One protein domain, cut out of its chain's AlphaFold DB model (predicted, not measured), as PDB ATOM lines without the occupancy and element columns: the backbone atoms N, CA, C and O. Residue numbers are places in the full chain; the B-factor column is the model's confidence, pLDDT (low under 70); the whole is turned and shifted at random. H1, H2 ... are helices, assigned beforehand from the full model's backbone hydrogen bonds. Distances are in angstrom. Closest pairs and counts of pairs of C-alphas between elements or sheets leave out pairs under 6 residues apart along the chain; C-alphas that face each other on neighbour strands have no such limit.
ATOM      1  N   GLU A   5       2.085 -74.308 100.140       92.62
ATOM      2  CA  GLU A   5       3.534 -74.321  99.900       92.62
ATOM      3  C   GLU A   5       3.922 -75.268  98.759       92.62
ATOM      4  O   GLU A   5       4.710 -74.882  97.901       92.62
ATOM      5  N   LEU A   6       3.313 -76.459  98.693       91.50
ATOM      6  CA  LEU A   6       3.555 -77.415  97.610       91.50
ATOM      7  C   LEU A   6       3.117 -76.840  96.257       91.50
ATOM      8  O   LEU A   6       3.815 -77.005  95.262       91.50
ATOM      9  N   MET A   7       1.991 -76.121  96.222       91.81
ATOM     10  CA  MET A   7       1.521 -75.462  94.999       91.81
ATOM     11  C   MET A   7       2.476 -74.363  94.523       91.81
ATOM     12  O   MET A   7       2.712 -74.238  93.322       91.81
ATOM     13  N   LEU A   8       3.063 -73.591  95.444       92.88
ATOM     14  CA  LEU A   8       4.080 -72.594  95.105       92.88
ATOM     15  C   LEU A   8       5.386 -73.246  94.637       92.88
ATOM     16  O   LEU A   8       6.019 -72.727  93.718       92.88
ATOM     17  N   ASP A   9       5.782 -74.370  95.242       92.19
ATOM     18  CA  ASP A   9       6.950 -75.146  94.813       92.19
ATOM     19  C   ASP A   9       6.741 -75.664  93.377       92.19
ATOM     20  O   ASP A   9       7.598 -75.466  92.518       92.19
ATOM     21  N   LEU A  10       5.570 -76.248  93.088       90.31
ATOM     22  CA  LEU A  10       5.192 -76.726  91.751       90.31
ATOM     23  C   LEU A  10       5.149 -75.595  90.719       90.31
ATOM     24  O   LEU A  10       5.614 -75.776  89.591       90.31
ATOM     25  N   LEU A  11       4.614 -74.429  91.091       90.56
ATOM     26  CA  LEU A  11       4.574 -73.257  90.218       90.56
ATOM     27  C   LEU A  11       5.980 -72.760  89.892       90.56
ATOM     28  O   LEU A  11       6.303 -72.562  88.723       90.56
ATOM     29  N   ALA A  12       6.828 -72.604  90.905       89.88
ATOM     30  CA  ALA A  12       8.201 -72.160  90.714       89.88
ATOM     31  C   ALA A  12       8.997 -73.148  89.857       89.88
ATOM     32  O   ALA A  12       9.700 -72.731  88.946       89.88
ATOM     33  N   TRP A  13       8.838 -74.450  90.093       86.88
ATOM     34  CA  TRP A  13       9.515 -75.485  89.315       86.88
ATOM     35  C   TRP A  13       9.034 -75.527  87.853       86.88
ATOM     36  O   TRP A  13       9.847 -75.645  86.937       86.88
ATOM     37  N   SER A  14       7.731 -75.326  87.621       84.50
ATOM     38  CA  SER A  14       7.147 -75.235  86.273       84.50
ATOM     39  C   SER A  14       7.632 -73.998  85.506       84.50
ATOM     40  O   SER A  14       7.867 -74.073  84.300       84.50
ATOM     41  N   LEU A  15       7.774 -72.858  86.192       81.25
ATOM     42  CA  LEU A  15       8.166 -71.580  85.590       81.25
ATOM     43  C   LEU A  15       9.686 -71.390  85.483       81.25
ATOM     44  O   LEU A  15      10.138 -70.737  84.552       81.25
ATOM     45  N   GLY A  16      10.477 -71.968  86.389       75.56
ATOM     46  CA  GLY A  16      11.936 -71.802  86.495       75.56
ATOM     47  C   GLY A  16      12.754 -72.504  85.410       75.56
ATOM     48  O   GLY A  16      13.927 -72.794  85.618       75.56
ATOM     49  N   GLY A  17      12.130 -72.825  84.277       64.69
ATOM     50  CA  GLY A  17      12.775 -73.455  83.131       64.69
ATOM     51  C   GLY A  17      13.022 -74.951  83.292       64.69
ATOM     52  O   GLY A  17      13.512 -75.563  82.366       64.69
ATOM     53  N   GLY A  18      12.679 -75.605  84.402       63.53
ATOM     54  CA  GLY A  18      13.139 -76.981  84.625       63.53
ATOM     55  C   GLY A  18      12.537 -78.053  83.704       63.53
ATOM     56  O   GLY A  18      13.169 -79.065  83.424       63.53
ATOM     57  N   LEU A  19      11.318 -77.823  83.218       72.75
ATOM     58  CA  LEU A  19      10.523 -78.822  82.506       72.75
ATOM     59  C   LEU A  19      10.174 -78.366  81.092       72.75
ATOM     60  O   LEU A  19       9.927 -77.180  80.838       72.75
ATOM     61  N   ARG A  20      10.047 -79.340  80.183       73.00
ATOM     62  CA  ARG A  20       9.415 -79.126  78.876       73.00
ATOM     63  C   ARG A  20       7.992 -78.587  79.078       73.00
ATOM     64  O   ARG A  20       7.310 -79.052  79.988       73.00
ATOM     65  N   PRO A  21       7.495 -77.673  78.224       73.50
ATOM     66  CA  PRO A  21       6.161 -77.087  78.389       73.50
ATOM     67  C   PRO A  21       5.019 -78.102  78.560       73.50
ATOM     68  O   PRO A  21       4.107 -77.852  79.339       73.50
ATOM     69  N   TRP A  22       5.082 -79.254  77.882       75.75
ATOM     70  CA  TRP A  22       4.076 -80.328  77.966       75.75
ATOM     71  C   TRP A  22       4.262 -81.296  79.143       75.75
ATOM     72  O   TRP A  22       3.361 -82.076  79.421       75.75
ATOM     73  N   ALA A  23       5.408 -81.255  79.824       77.94
ATOM     74  CA  ALA A  23       5.677 -82.050  81.022       77.94
ATOM     75  C   ALA A  23       5.374 -81.283  82.319       77.94
ATOM     76  O   ALA A  23       5.541 -81.807  83.419       77.94
ATOM     77  N   ARG A  24       4.956 -80.016  82.214       79.94
ATOM     78  CA  ARG A  24       4.663 -79.191  83.383       79.94
ATOM     79  C   ARG A  24       3.422 -79.727  84.105       79.94
ATOM     80  O   ARG A  24       2.387 -79.912  83.466       79.94
ATOM     81  N   PRO A  25       3.479 -79.904  85.436       81.94
ATOM     82  CA  PRO A  25       2.326 -80.346  86.222       81.94
ATOM     83  C   PRO A  25       1.206 -79.298  86.258       81.94
ATOM     84  O   PRO A  25       0.056 -79.628  86.542       81.94
ATOM     85  N   LEU A  26       1.533 -78.032  85.977       85.56
ATOM     86  CA  LEU A  26       0.572 -76.944  85.848       85.56
ATOM     87  C   LEU A  26       0.425 -76.555  84.379       85.56
ATOM     88  O   LEU A  26       1.419 -76.306  83.697       85.56
ATOM     89  N   ALA A  27      -0.819 -76.407  83.923       83.62
ATOM     90  CA  ALA A  27      -1.156 -75.894  82.595       83.62
ATOM     91  C   ALA A  27      -0.946 -74.364  82.507       83.62
ATOM     92  O   ALA A  27      -1.863 -73.612  82.188       83.62
ATOM     93  N   ILE A  28       0.260 -73.899  82.845       79.94
ATOM     94  CA  ILE A  28       0.670 -72.494  82.836       79.94
ATOM     95  C   ILE A  28       1.930 -72.368  81.981       79.94
ATOM     96  O   ILE A  28       2.977 -72.954  82.273       79.94
ATOM     97  N   SER A  29       1.832 -71.549  80.938       75.44
ATOM     98  CA  SER A  29       2.949 -71.204  80.066       75.44
ATOM     99  C   SER A  29       3.128 -69.690  80.078       75.44
ATOM    100  O   SER A  29       2.261 -68.991  79.555       75.44
ATOM    101  N   PRO A  30       4.211 -69.166  80.678       73.75
ATOM    102  CA  PRO A  30       4.508 -67.749  80.595       73.75
ATOM    103  C   PRO A  30       4.853 -67.418  79.143       73.75
ATOM    104  O   PRO A  30       5.646 -68.115  78.508       73.75
ATOM    105  N   THR A  31       4.244 -66.370  78.609       70.00
ATOM    106  CA  THR A  31       4.644 -65.785  77.331       70.00
ATOM    107  C   THR A  31       5.643 -64.675  77.603       70.00
ATOM    108  O   THR A  31       5.351 -63.773  78.390       70.00
ATOM    109  N   ASP A  32       6.803 -64.732  76.954       67.38
ATOM    110  CA  ASP A  32       7.738 -63.608  76.958       67.38
ATOM    111  C   ASP A  32       7.106 -62.398  76.257       67.38
ATOM    112  O   ASP A  32       6.327 -62.549  75.309       67.38
ATOM    113  N   GLN A  33       7.480 -61.194  76.691       68.44
ATOM    114  CA  GLN A  33       7.135 -59.972  75.973       68.44
ATOM    115  C   GLN A  33       7.804 -59.989  74.588       68.44
ATOM    116  O   GLN A  33       9.033 -60.052  74.513       68.44
ATOM    117  N   PRO A  34       7.036 -59.933  73.482       65.81
ATOM    118  CA  PRO A  34       7.601 -60.039  72.137       65.81
ATOM    119  C   PRO A  34       8.304 -58.749  71.693       65.81
ATOM    120  O   PRO A  34       9.055 -58.753  70.720       65.81
ATOM    121  N   ILE A  35       8.042 -57.636  72.384       71.00
ATOM    122  CA  ILE A  35       8.589 -56.325  72.053       71.00
ATOM    123  C   ILE A  35       9.918 -56.157  72.787       71.00
ATOM    124  O   ILE A  35       9.954 -55.938  73.995       71.00
ATOM    125  N   ALA A  36      11.010 -56.226  72.031       69.62
ATOM    126  CA  ALA A  36      12.347 -55.886  72.495       69.62
ATOM    127  C   ALA A  36      12.920 -54.750  71.631       69.62
ATOM    128  O   ALA A  36      12.600 -54.659  70.440       69.62
ATOM    129  N   PRO A  37      13.768 -53.872  72.192       70.06
ATOM    130  CA  PRO A  37      14.416 -52.844  71.400       70.06
ATOM    131  C   PRO A  37      15.369 -53.487  70.382       70.06
ATOM    132  O   PRO A  37      16.238 -54.277  70.738       70.06
ATOM    133  N   GLU A  38      15.236 -53.105  69.109       73.25
ATOM    134  CA  GLU A  38      16.117 -53.562  68.016       73.25
ATOM    135  C   GLU A  38      17.592 -53.190  68.256       73.25
ATOM    136  O   GLU A  38      18.505 -53.856  67.779       73.25
ATOM    137  N   LYS A  39      17.823 -52.107  69.006       77.94
ATOM    138  CA  LYS A  39      19.145 -51.623  69.408       77.94
ATOM    139  C   LYS A  39      19.214 -51.575  70.925       77.94
ATOM    140  O   LYS A  39      18.385 -50.909  71.542       77.94
ATOM    141  N   GLY A  40      20.182 -52.275  71.506       77.38
ATOM    142  CA  GLY A  40      20.330 -52.383  72.956       77.38
ATOM    143  C   GLY A  40      20.977 -51.163  73.613       77.38
ATOM    144  O   GLY A  40      20.930 -51.049  74.834       77.38
ATOM    145  N   GLU A  41      21.583 -50.247  72.850       85.38
ATOM    146  CA  GLU A  41      22.316 -49.116  73.418       85.38
ATOM    147  C   GLU A  41      21.433 -48.225  74.291       85.38
ATOM    148  O   GLU A  41      20.351 -47.785  73.895       85.38
ATOM    149  N   GLY A  42      21.935 -47.932  75.487       84.00
ATOM    150  CA  GLY A  42      21.193 -47.203  76.505       84.00
ATOM    151  C   GLY A  42      20.242 -48.076  77.317       84.00
ATOM    152  O   GLY A  42      19.706 -47.567  78.286       84.00
ATOM    153  N   THR A  43      20.058 -49.364  76.996       87.94
ATOM    154  CA  THR A  43      19.221 -50.295  77.773       87.94
ATOM    155  C   THR A  43      20.076 -51.358  78.465       87.94
ATOM    156  O   THR A  43      20.864 -52.047  77.822       87.94
ATOM    157  N   SER A  44      19.903 -51.540  79.773       86.19
ATOM    158  CA  SER A  44      20.584 -52.568  80.561       86.19
ATOM    159  C   SER A  44      19.587 -53.350  81.405       86.19
ATOM    160  O   SER A  44      18.971 -52.816  82.326       86.19
ATOM    161  N   TYR A  45      19.440 -54.640  81.110       79.69
ATOM    162  CA  TYR A  45      18.597 -55.525  81.903       79.69
ATOM    163  C   TYR A  45      19.400 -56.132  83.057       79.69
ATOM    164  O   TYR A  45      20.510 -56.626  82.839       79.69
ATOM    165  N   PRO A  46      18.840 -56.184  84.280       80.31
ATOM    166  CA  PRO A  46      19.421 -56.981  85.351       80.31
ATOM    167  C   PRO A  46      19.632 -58.426  84.866       80.31
ATOM    168  O   PRO A  46      18.688 -58.990  84.310       80.31
ATOM    169  N   PRO A  47      20.789 -59.073  85.109       77.56
ATOM    170  CA  PRO A  47      21.064 -60.426  84.606       77.56
ATOM    171  C   PRO A  47      19.960 -61.444  84.928       77.56
ATOM    172  O   PRO A  47      19.566 -62.242  84.080       77.56
ATOM    173  N   ARG A  48      19.373 -61.330  86.127       75.25
ATOM    174  CA  ARG A  48      18.234 -62.140  86.591       75.25
ATOM    175  C   ARG A  48      16.957 -62.008  85.743       75.25
ATOM    176  O   ARG A  48      16.140 -62.920  85.714       75.25
ATOM    177  N   LEU A  49      16.778 -60.880  85.050       74.62
ATOM    178  CA  LEU A  49      15.676 -60.610  84.114       74.62
ATOM    179  C   LEU A  49      16.102 -60.731  82.637       74.62
ATOM    180  O   LEU A  49      15.246 -60.751  81.760       74.62
ATOM    181  N   ALA A  50      17.398 -60.860  82.347       67.31
ATOM    182  CA  ALA A  50      17.913 -61.020  80.987       67.31
ATOM    183  C   ALA A  50      17.899 -62.485  80.509       67.31
ATOM    184  O   ALA A  50      17.682 -62.747  79.330       67.31
ATOM    185  N   ALA A  51      18.093 -63.452  81.413       64.56
ATOM    186  CA  ALA A  51      18.129 -64.875  81.059       64.56
ATOM    187  C   ALA A  51      16.737 -65.391  80.663       64.56
ATOM    188  O   ALA A  51      15.884 -65.531  81.531       64.56
ATOM    189  N   ARG A  52      16.474 -65.646  79.383       58.25
ATOM    190  CA  ARG A  52      15.179 -66.179  78.933       58.25
ATOM    191  C   ARG A  52      14.791 -67.439  79.719       58.25
ATOM    192  O   ARG A  52      15.674 -68.164  80.178       58.25
ATOM    193  N   LEU A  53      13.486 -67.678  79.891       59.12
ATOM    194  CA  LEU A  53      12.944 -68.885  80.533       59.12
ATOM    195  C   LEU A  53      13.152 -70.105  79.618       59.12
ATOM    196  O   LEU A  53      12.201 -70.750  79.182       59.12
ATOM    197  N   GLU A  54      14.400 -70.376  79.257       56.78
ATOM    198  CA  GLU A  54      14.755 -71.518  78.436       56.78
ATOM    199  C   GLU A  54      14.658 -72.794  79.278       56.78
ATOM    200  O   GLU A  54      14.955 -72.773  80.480       56.78
ATOM    201  N   PRO A  55      14.246 -73.918  78.669       55.44
ATOM    202  CA  PRO A  55      14.282 -75.203  79.333       55.44
ATOM    203  C   PRO A  55      15.704 -75.510  79.825       55.44
ATOM    204  O   PRO A  55      16.650 -75.503  79.038       55.44
ATOM    205  N   ASN A  56      15.863 -75.811  81.108       59.81
ATOM    206  CA  ASN A  56      17.077 -76.340  81.687       59.81
ATOM    207  C   ASN A  56      17.325 -77.714  81.065       59.81
ATOM    208  O   ASN A  56      16.730 -78.717  81.451       59.81
ATOM    209  N   THR A  57      18.220 -77.749  80.084       58.41
ATOM    210  CA  THR A  57      18.570 -78.965  79.351       58.41
ATOM    211  C   THR A  57      19.304 -79.994  80.211       58.41
ATOM    212  O   THR A  57      19.565 -81.093  79.729       58.41
ATOM    213  N   SER A  58      19.673 -79.652  81.452       56.94
ATOM    214  CA  SER A  58      20.286 -80.571  82.416       56.94
ATOM    215  C   SER A  58      19.271 -81.445  83.155       56.94
ATOM    216  O   SER A  58      19.686 -82.413  83.785       56.94
ATOM    217  N   LEU A  59      17.975 -81.125  83.095       61.19
ATOM    218  CA  LEU A  59      16.912 -81.975  83.632       61.19
ATOM    219  C   LEU A  59      16.406 -82.932  82.548       61.19
ATOM    220  O   LEU A  59      16.403 -82.608  81.355       61.19
ATOM    221  N   GLY A  60      15.966 -84.122  82.965       63.09
ATOM    222  CA  GLY A  60      15.266 -85.045  82.071       63.09
ATOM    223  C   GLY A  60      14.014 -84.395  81.454       63.09
ATOM    224  O   GLY A  60      13.456 -83.466  82.040       63.09
ATOM    225  N   PRO A  61      13.532 -84.869  80.288       64.50
ATOM    226  CA  PRO A  61      12.444 -84.222  79.544       64.50
ATOM    227  C   PRO A  61      11.151 -84.036  80.356       64.50
ATOM    228  O   PRO A  61      10.434 -83.065  80.105       64.50
ATOM    229  N   ASP A  62      10.908 -84.912  81.336       74.31
ATOM    230  CA  ASP A  62       9.686 -84.937  82.147       74.31
ATOM    231  C   ASP A  62       9.906 -84.584  83.631       74.31
ATOM    232  O   ASP A  62       8.950 -84.489  84.398       74.31
ATOM    233  N   GLY A  63      11.163 -84.368  84.039       77.94
ATOM    234  CA  GLY A  63      11.548 -84.285  85.447       77.94
ATOM    235  C   GLY A  63      11.276 -85.574  86.236       77.94
ATOM    236  O   GLY A  63      10.587 -86.496  85.802       77.94
ATOM    237  N   THR A  64      11.835 -85.662  87.436       86.00
ATOM    238  CA  THR A  64      11.701 -86.814  88.333       86.00
ATOM    239  C   THR A  64      11.296 -86.361  89.737       86.00
ATOM    240  O   THR A  64      11.595 -85.231  90.136       86.00
ATOM    241  N   PRO A  65      10.672 -87.238  90.549       88.75
ATOM    242  CA  PRO A  65      10.385 -86.925  91.949       88.75
ATOM    243  C   PRO A  65      11.633 -86.504  92.739       88.75
ATOM    244  O   PRO A  65      11.557 -85.607  93.572       88.75
ATOM    245  N   ALA A  66      12.795 -87.103  92.451       90.06
ATOM    246  CA  ALA A  66      14.056 -86.768  93.111       90.06
ATOM    247  C   ALA A  66      14.544 -85.350  92.766       90.06
ATOM    248  O   ALA A  66      14.989 -84.626  93.654       90.06
ATOM    249  N   GLU A  67      14.427 -84.927  91.503       87.62
ATOM    250  CA  GLU A  67      14.765 -83.560  91.082       87.62
ATOM    251  C   GLU A  67      13.820 -82.529  91.709       87.62
ATOM    252  O   GLU A  67      14.265 -81.456  92.121       87.62
ATOM    253  N   PHE A  68      12.531 -82.858  91.837       89.38
ATOM    254  CA  PHE A  68      11.575 -81.983  92.509       89.38
ATOM    255  C   PHE A  68      11.847 -81.870  94.015       89.38
ATOM    256  O   PHE A  68      11.846 -80.767  94.558       89.38
ATOM    257  N   GLU A  69      12.157 -82.970  94.704       91.69
ATOM    258  CA  GLU A  69      12.555 -82.913  96.117       91.69
ATOM    259  C   GLU A  69      13.876 -82.152  96.311       91.69
ATOM    260  O   GLU A  69      13.994 -81.346  97.235       91.69
ATOM    261  N   ALA A  70      14.846 -82.311  95.402       91.19
ATOM    262  CA  ALA A  70      16.077 -81.521  95.408       91.19
ATOM    263  C   ALA A  70      15.801 -80.021  95.206       91.19
ATOM    264  O   ALA A  70      16.416 -79.182  95.863       91.19
ATOM    265  N   PHE A  71      14.845 -79.667  94.342       90.44
ATOM    266  CA  PHE A  71      14.368 -78.293  94.193       90.44
ATOM    267  C   PHE A  71      13.751 -77.766  95.497       90.44
ATOM    268  O   PHE A  71      14.137 -76.697  95.976       90.44
ATOM    269  N   ARG A  72      12.848 -78.533  96.120       92.31
ATOM    270  CA  ARG A  72      12.204 -78.163  97.391       92.31
ATOM    271  C   ARG A  72      13.214 -77.983  98.523       92.31
ATOM    272  O   ARG A  72      13.061 -77.070  99.336       92.31
ATOM    273  N   ALA A  73      14.277 -78.786  98.546       94.31
ATOM    274  CA  ALA A  73      15.350 -78.692  99.533       94.31
ATOM    275  C   ALA A  73      16.121 -77.356  99.487       94.31
ATOM    276  O   ALA A  73      16.700 -76.957 100.497       94.31
ATOM    277  N   GLN A  74      16.081 -76.613  98.371       92.50
ATOM    278  CA  GLN A  74      16.652 -75.257  98.283       92.50
ATOM    279  C   GLN A  74      15.839 -74.212  99.072       92.50
ATOM    280  O   GLN A  74      16.316 -73.108  99.354       92.50
ATOM    281  N   GLY A  75      14.610 -74.562  99.462       94.19
ATOM    282  CA  GLY A  75      13.784 -73.808 100.391       94.19
ATOM    283  C   GLY A  75      13.057 -72.598  99.797       94.19
ATOM    284  O   GLY A  75      13.212 -72.204  98.638       94.19
ATOM    285  N   LYS A  76      12.244 -71.962 100.651       95.25
ATOM    286  CA  LYS A  76      11.295 -70.903 100.259       95.25
ATOM    287  C   LYS A  76      11.958 -69.678  99.627       95.25
ATOM    288  O   LYS A  76      11.357 -69.036  98.772       95.25
ATOM    289  N   LYS A  77      13.187 -69.342 100.037       94.75
ATOM    290  CA  LYS A  77      13.924 -68.192  99.491       94.75
ATOM    291  C   LYS A  77      14.231 -68.389  98.006       94.75
ATOM    292  O   LYS A  77      13.946 -67.496  97.215       94.75
ATOM    293  N   HIS A  78      14.756 -69.560  97.640       91.12
ATOM    294  CA  HIS A  78      15.069 -69.900  96.254       91.12
ATOM    295  C   HIS A  78      13.804 -69.935  95.388       91.12
ATOM    296  O   HIS A  78      13.733 -69.278  94.351       91.12
ATOM    297  N   ARG A  79      12.752 -70.603  95.877       92.00
ATOM    298  CA  ARG A  79      11.439 -70.625  95.225       92.00
ATOM    299  C   ARG A  79      10.888 -69.228  94.953       92.00
ATOM    300  O   ARG A  79      10.492 -68.928  93.832       92.00
ATOM    301  N   ASN A  80      10.835 -68.375  95.978       93.56
ATOM    302  CA  ASN A  80      10.258 -67.039  95.848       93.56
ATOM    303  C   ASN A  80      11.075 -66.166  94.889       93.56
ATOM    304  O   ASN A  80      10.495 -65.340  94.188       93.56
ATOM    305  N   GLN A  81      12.394 -66.365  94.816       89.94
ATOM    306  CA  GLN A  81      13.232 -65.705  93.823       89.94
ATOM    307  C   GLN A  81      12.828 -66.105  92.397       89.94
ATOM    308  O   GLN A  81      12.557 -65.221  91.587       89.94
ATOM    309  N   ILE A  82      12.702 -67.407  92.114       87.88
ATOM    310  CA  ILE A  82      12.266 -67.899  90.797       87.88
ATOM    311  C   ILE A  82      10.878 -67.371  90.441       87.88
ATOM    312  O   ILE A  82      10.680 -66.875  89.336       87.88
ATOM    313  N   LEU A  83       9.924 -67.425  91.378       89.44
ATOM    314  CA  LEU A  83       8.581 -66.885  91.156       89.44
ATOM    315  C   LEU A  83       8.628 -65.391  90.831       89.44
ATOM    316  O   LEU A  83       7.991 -64.958  89.879       89.44
ATOM    317  N   THR A  84       9.407 -64.614  91.585       88.56
ATOM    318  CA  THR A  84       9.555 -63.171  91.349       88.56
ATOM    319  C   THR A  84      10.113 -62.903  89.955       88.56
ATOM    320  O   THR A  84       9.581 -62.071  89.229       88.56
ATOM    321  N   GLU A  85      11.177 -63.605  89.567       85.69
ATOM    322  CA  GLU A  85      11.847 -63.404  88.280       85.69
ATOM    323  C   GLU A  85      10.986 -63.858  87.098       85.69
ATOM    324  O   GLU A  85      10.876 -63.131  86.111       85.69
ATOM    325  N   ALA A  86      10.340 -65.023  87.197       82.81
ATOM    326  CA  ALA A  86       9.487 -65.549  86.139       82.81
ATOM    327  C   ALA A  86       8.208 -64.719  85.969       82.81
ATOM    328  O   ALA A  86       7.852 -64.371  84.846       82.81
ATOM    329  N   LEU A  87       7.541 -64.345  87.066       85.31
ATOM    330  CA  LEU A  87       6.322 -63.539  86.999       85.31
ATOM    331  C   LEU A  87       6.614 -62.107  86.540       85.31
ATOM    332  O   LEU A  87       5.859 -61.579  85.728       85.31
ATOM    333  N   ALA A  88       7.729 -61.500  86.968       83.31
ATOM    334  CA  ALA A  88       8.118 -60.167  86.500       83.31
ATOM    335  C   ALA A  88       8.257 -60.091  84.969       83.31
ATOM    336  O   ALA A  88       7.898 -59.078  84.380       83.31
ATOM    337  N   ARG A  89       8.713 -61.164  84.306       79.12
ATOM    338  CA  ARG A  89       8.816 -61.235  82.832       79.12
ATOM    339  C   ARG A  89       7.466 -61.310  82.129       79.12
ATOM    340  O   ARG A  89       7.345 -60.863  80.996       79.12
ATOM    341  N   THR A  90       6.465 -61.870  82.805       79.31
ATOM    342  CA  THR A  90       5.086 -61.943  82.298       79.31
ATOM    343  C   THR A  90       4.295 -60.665  82.542       79.31
ATOM    344  O   THR A  90       3.169 -60.540  82.064       79.31
ATOM    345  N   PHE A  91       4.854 -59.714  83.296       79.25
ATOM    346  CA  PHE A  91       4.162 -58.476  83.607       79.25
ATOM    347  C   PHE A  91       3.931 -57.675  82.322       79.25
ATOM    348  O   PHE A  91       4.861 -57.390  81.568       79.25
ATOM    349  N   CYS A  92       2.672 -57.331  82.070       74.62
ATOM    350  CA  CYS A  92       2.250 -56.515  80.943       74.62
ATOM    351  C   CYS A  92       1.394 -55.373  81.475       74.62
ATOM    352  O   CYS A  92       0.481 -55.597  82.275       74.62
ATOM    353  N   THR A  93       1.686 -54.152  81.042       70.00
ATOM    354  CA  THR A  93       0.842 -53.002  81.345       70.00
ATOM    355  C   THR A  93      -0.338 -52.986  80.380       70.00
ATOM    356  O   THR A  93      -0.177 -53.050  79.165       70.00
TER     357      THR A  93
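What this domain is: This is residues 5 to 93 of the 197 residues of the protein "ParB family protein" of Rhodobacter sphaeroides (strain KD131 / KCTC 12085) (UniProt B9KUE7). A long helix, H4, with H1 crossing it makes a small helical core, while H3 joins the beginning of H4 through one residue and turns a corner with it; a long loop runs out from this body into an arm, residues 34 to 47, that sticks out at the end away from H3. H2, a single short turn where the loop comes back, packs on residues 85 to 89 of H4. The printed part has 89 residues with four named helices, in the order H1, H2, H3, H4, and no named strand; the class is all helix, though under half of the residues, 40 of 89, are in named elements. It is only just compact, close to loose, with a radius of gyration of the C-alphas of 14.1 A, and elongated, spanning 43 by 26 by 25 A.

How they stand to each other: The longest helix, H4, residues 75 to 90, touches H1, residues 5 to 15, with its residues 79 to 86 alone; the closest C-alphas are those of Ala 12 and Leu 83, 5.3 A apart. The two run the same way at a steep tilt of 47 degrees. H4 also touches H2, residues 47 to 50, with residues 85 to 89 alone, closest at the C-alphas of Leu 49 and Glu 85, 6.3 A apart. H3, residues 65 to 73, is close to H4 but not clearly touching it, the closest C-alphas being those of Arg 72 and Arg 79, 7.9 A apart; their lines stand about perpendicular at 81 degrees. H1 and H3 only just touch, with 3 pairs of C-alphas within 8 A, the closest those of Asp 9 and Arg 72 at 6.6 A; at 71 degrees they are only just about perpendicular. H2 is apart from H1 and from H3. Every O i to N i+4 pair is within hydrogen-bond range in H1 and H3, and 11 of 12 are in H4; H2 is too short for such a pair, and its one O i to N i+3 pair is within range.

Where its parts are: H4 is 23.3 A long from C-alpha 75 at (13.784, -73.808, 100.391) to C-alpha 90 at (5.086, -61.943, 82.298). H1 measures 15.3 A and begins at C-alpha 5, (3.534, -74.321, 99.900). H3 measures 12.2 A and H2 4.8 A.

The domain as a whole: The two C-alphas farthest apart, those of Gly 42 and Pro 65, are 44.0 A apart. Residues 34 to 47, of which 47 belongs to H2, stand free; the body without them spans 37 by 25 by 21 A. The links H1 to H2, 31 residues, and H2 to H3, 14 residues, are long, and H3 to H4 is tight. The printed part has no cut. The mean pLDDT of the printed part is 79.5, and residues 17 to 18, 32 to 34, 36 and 50 to 61 are under 70.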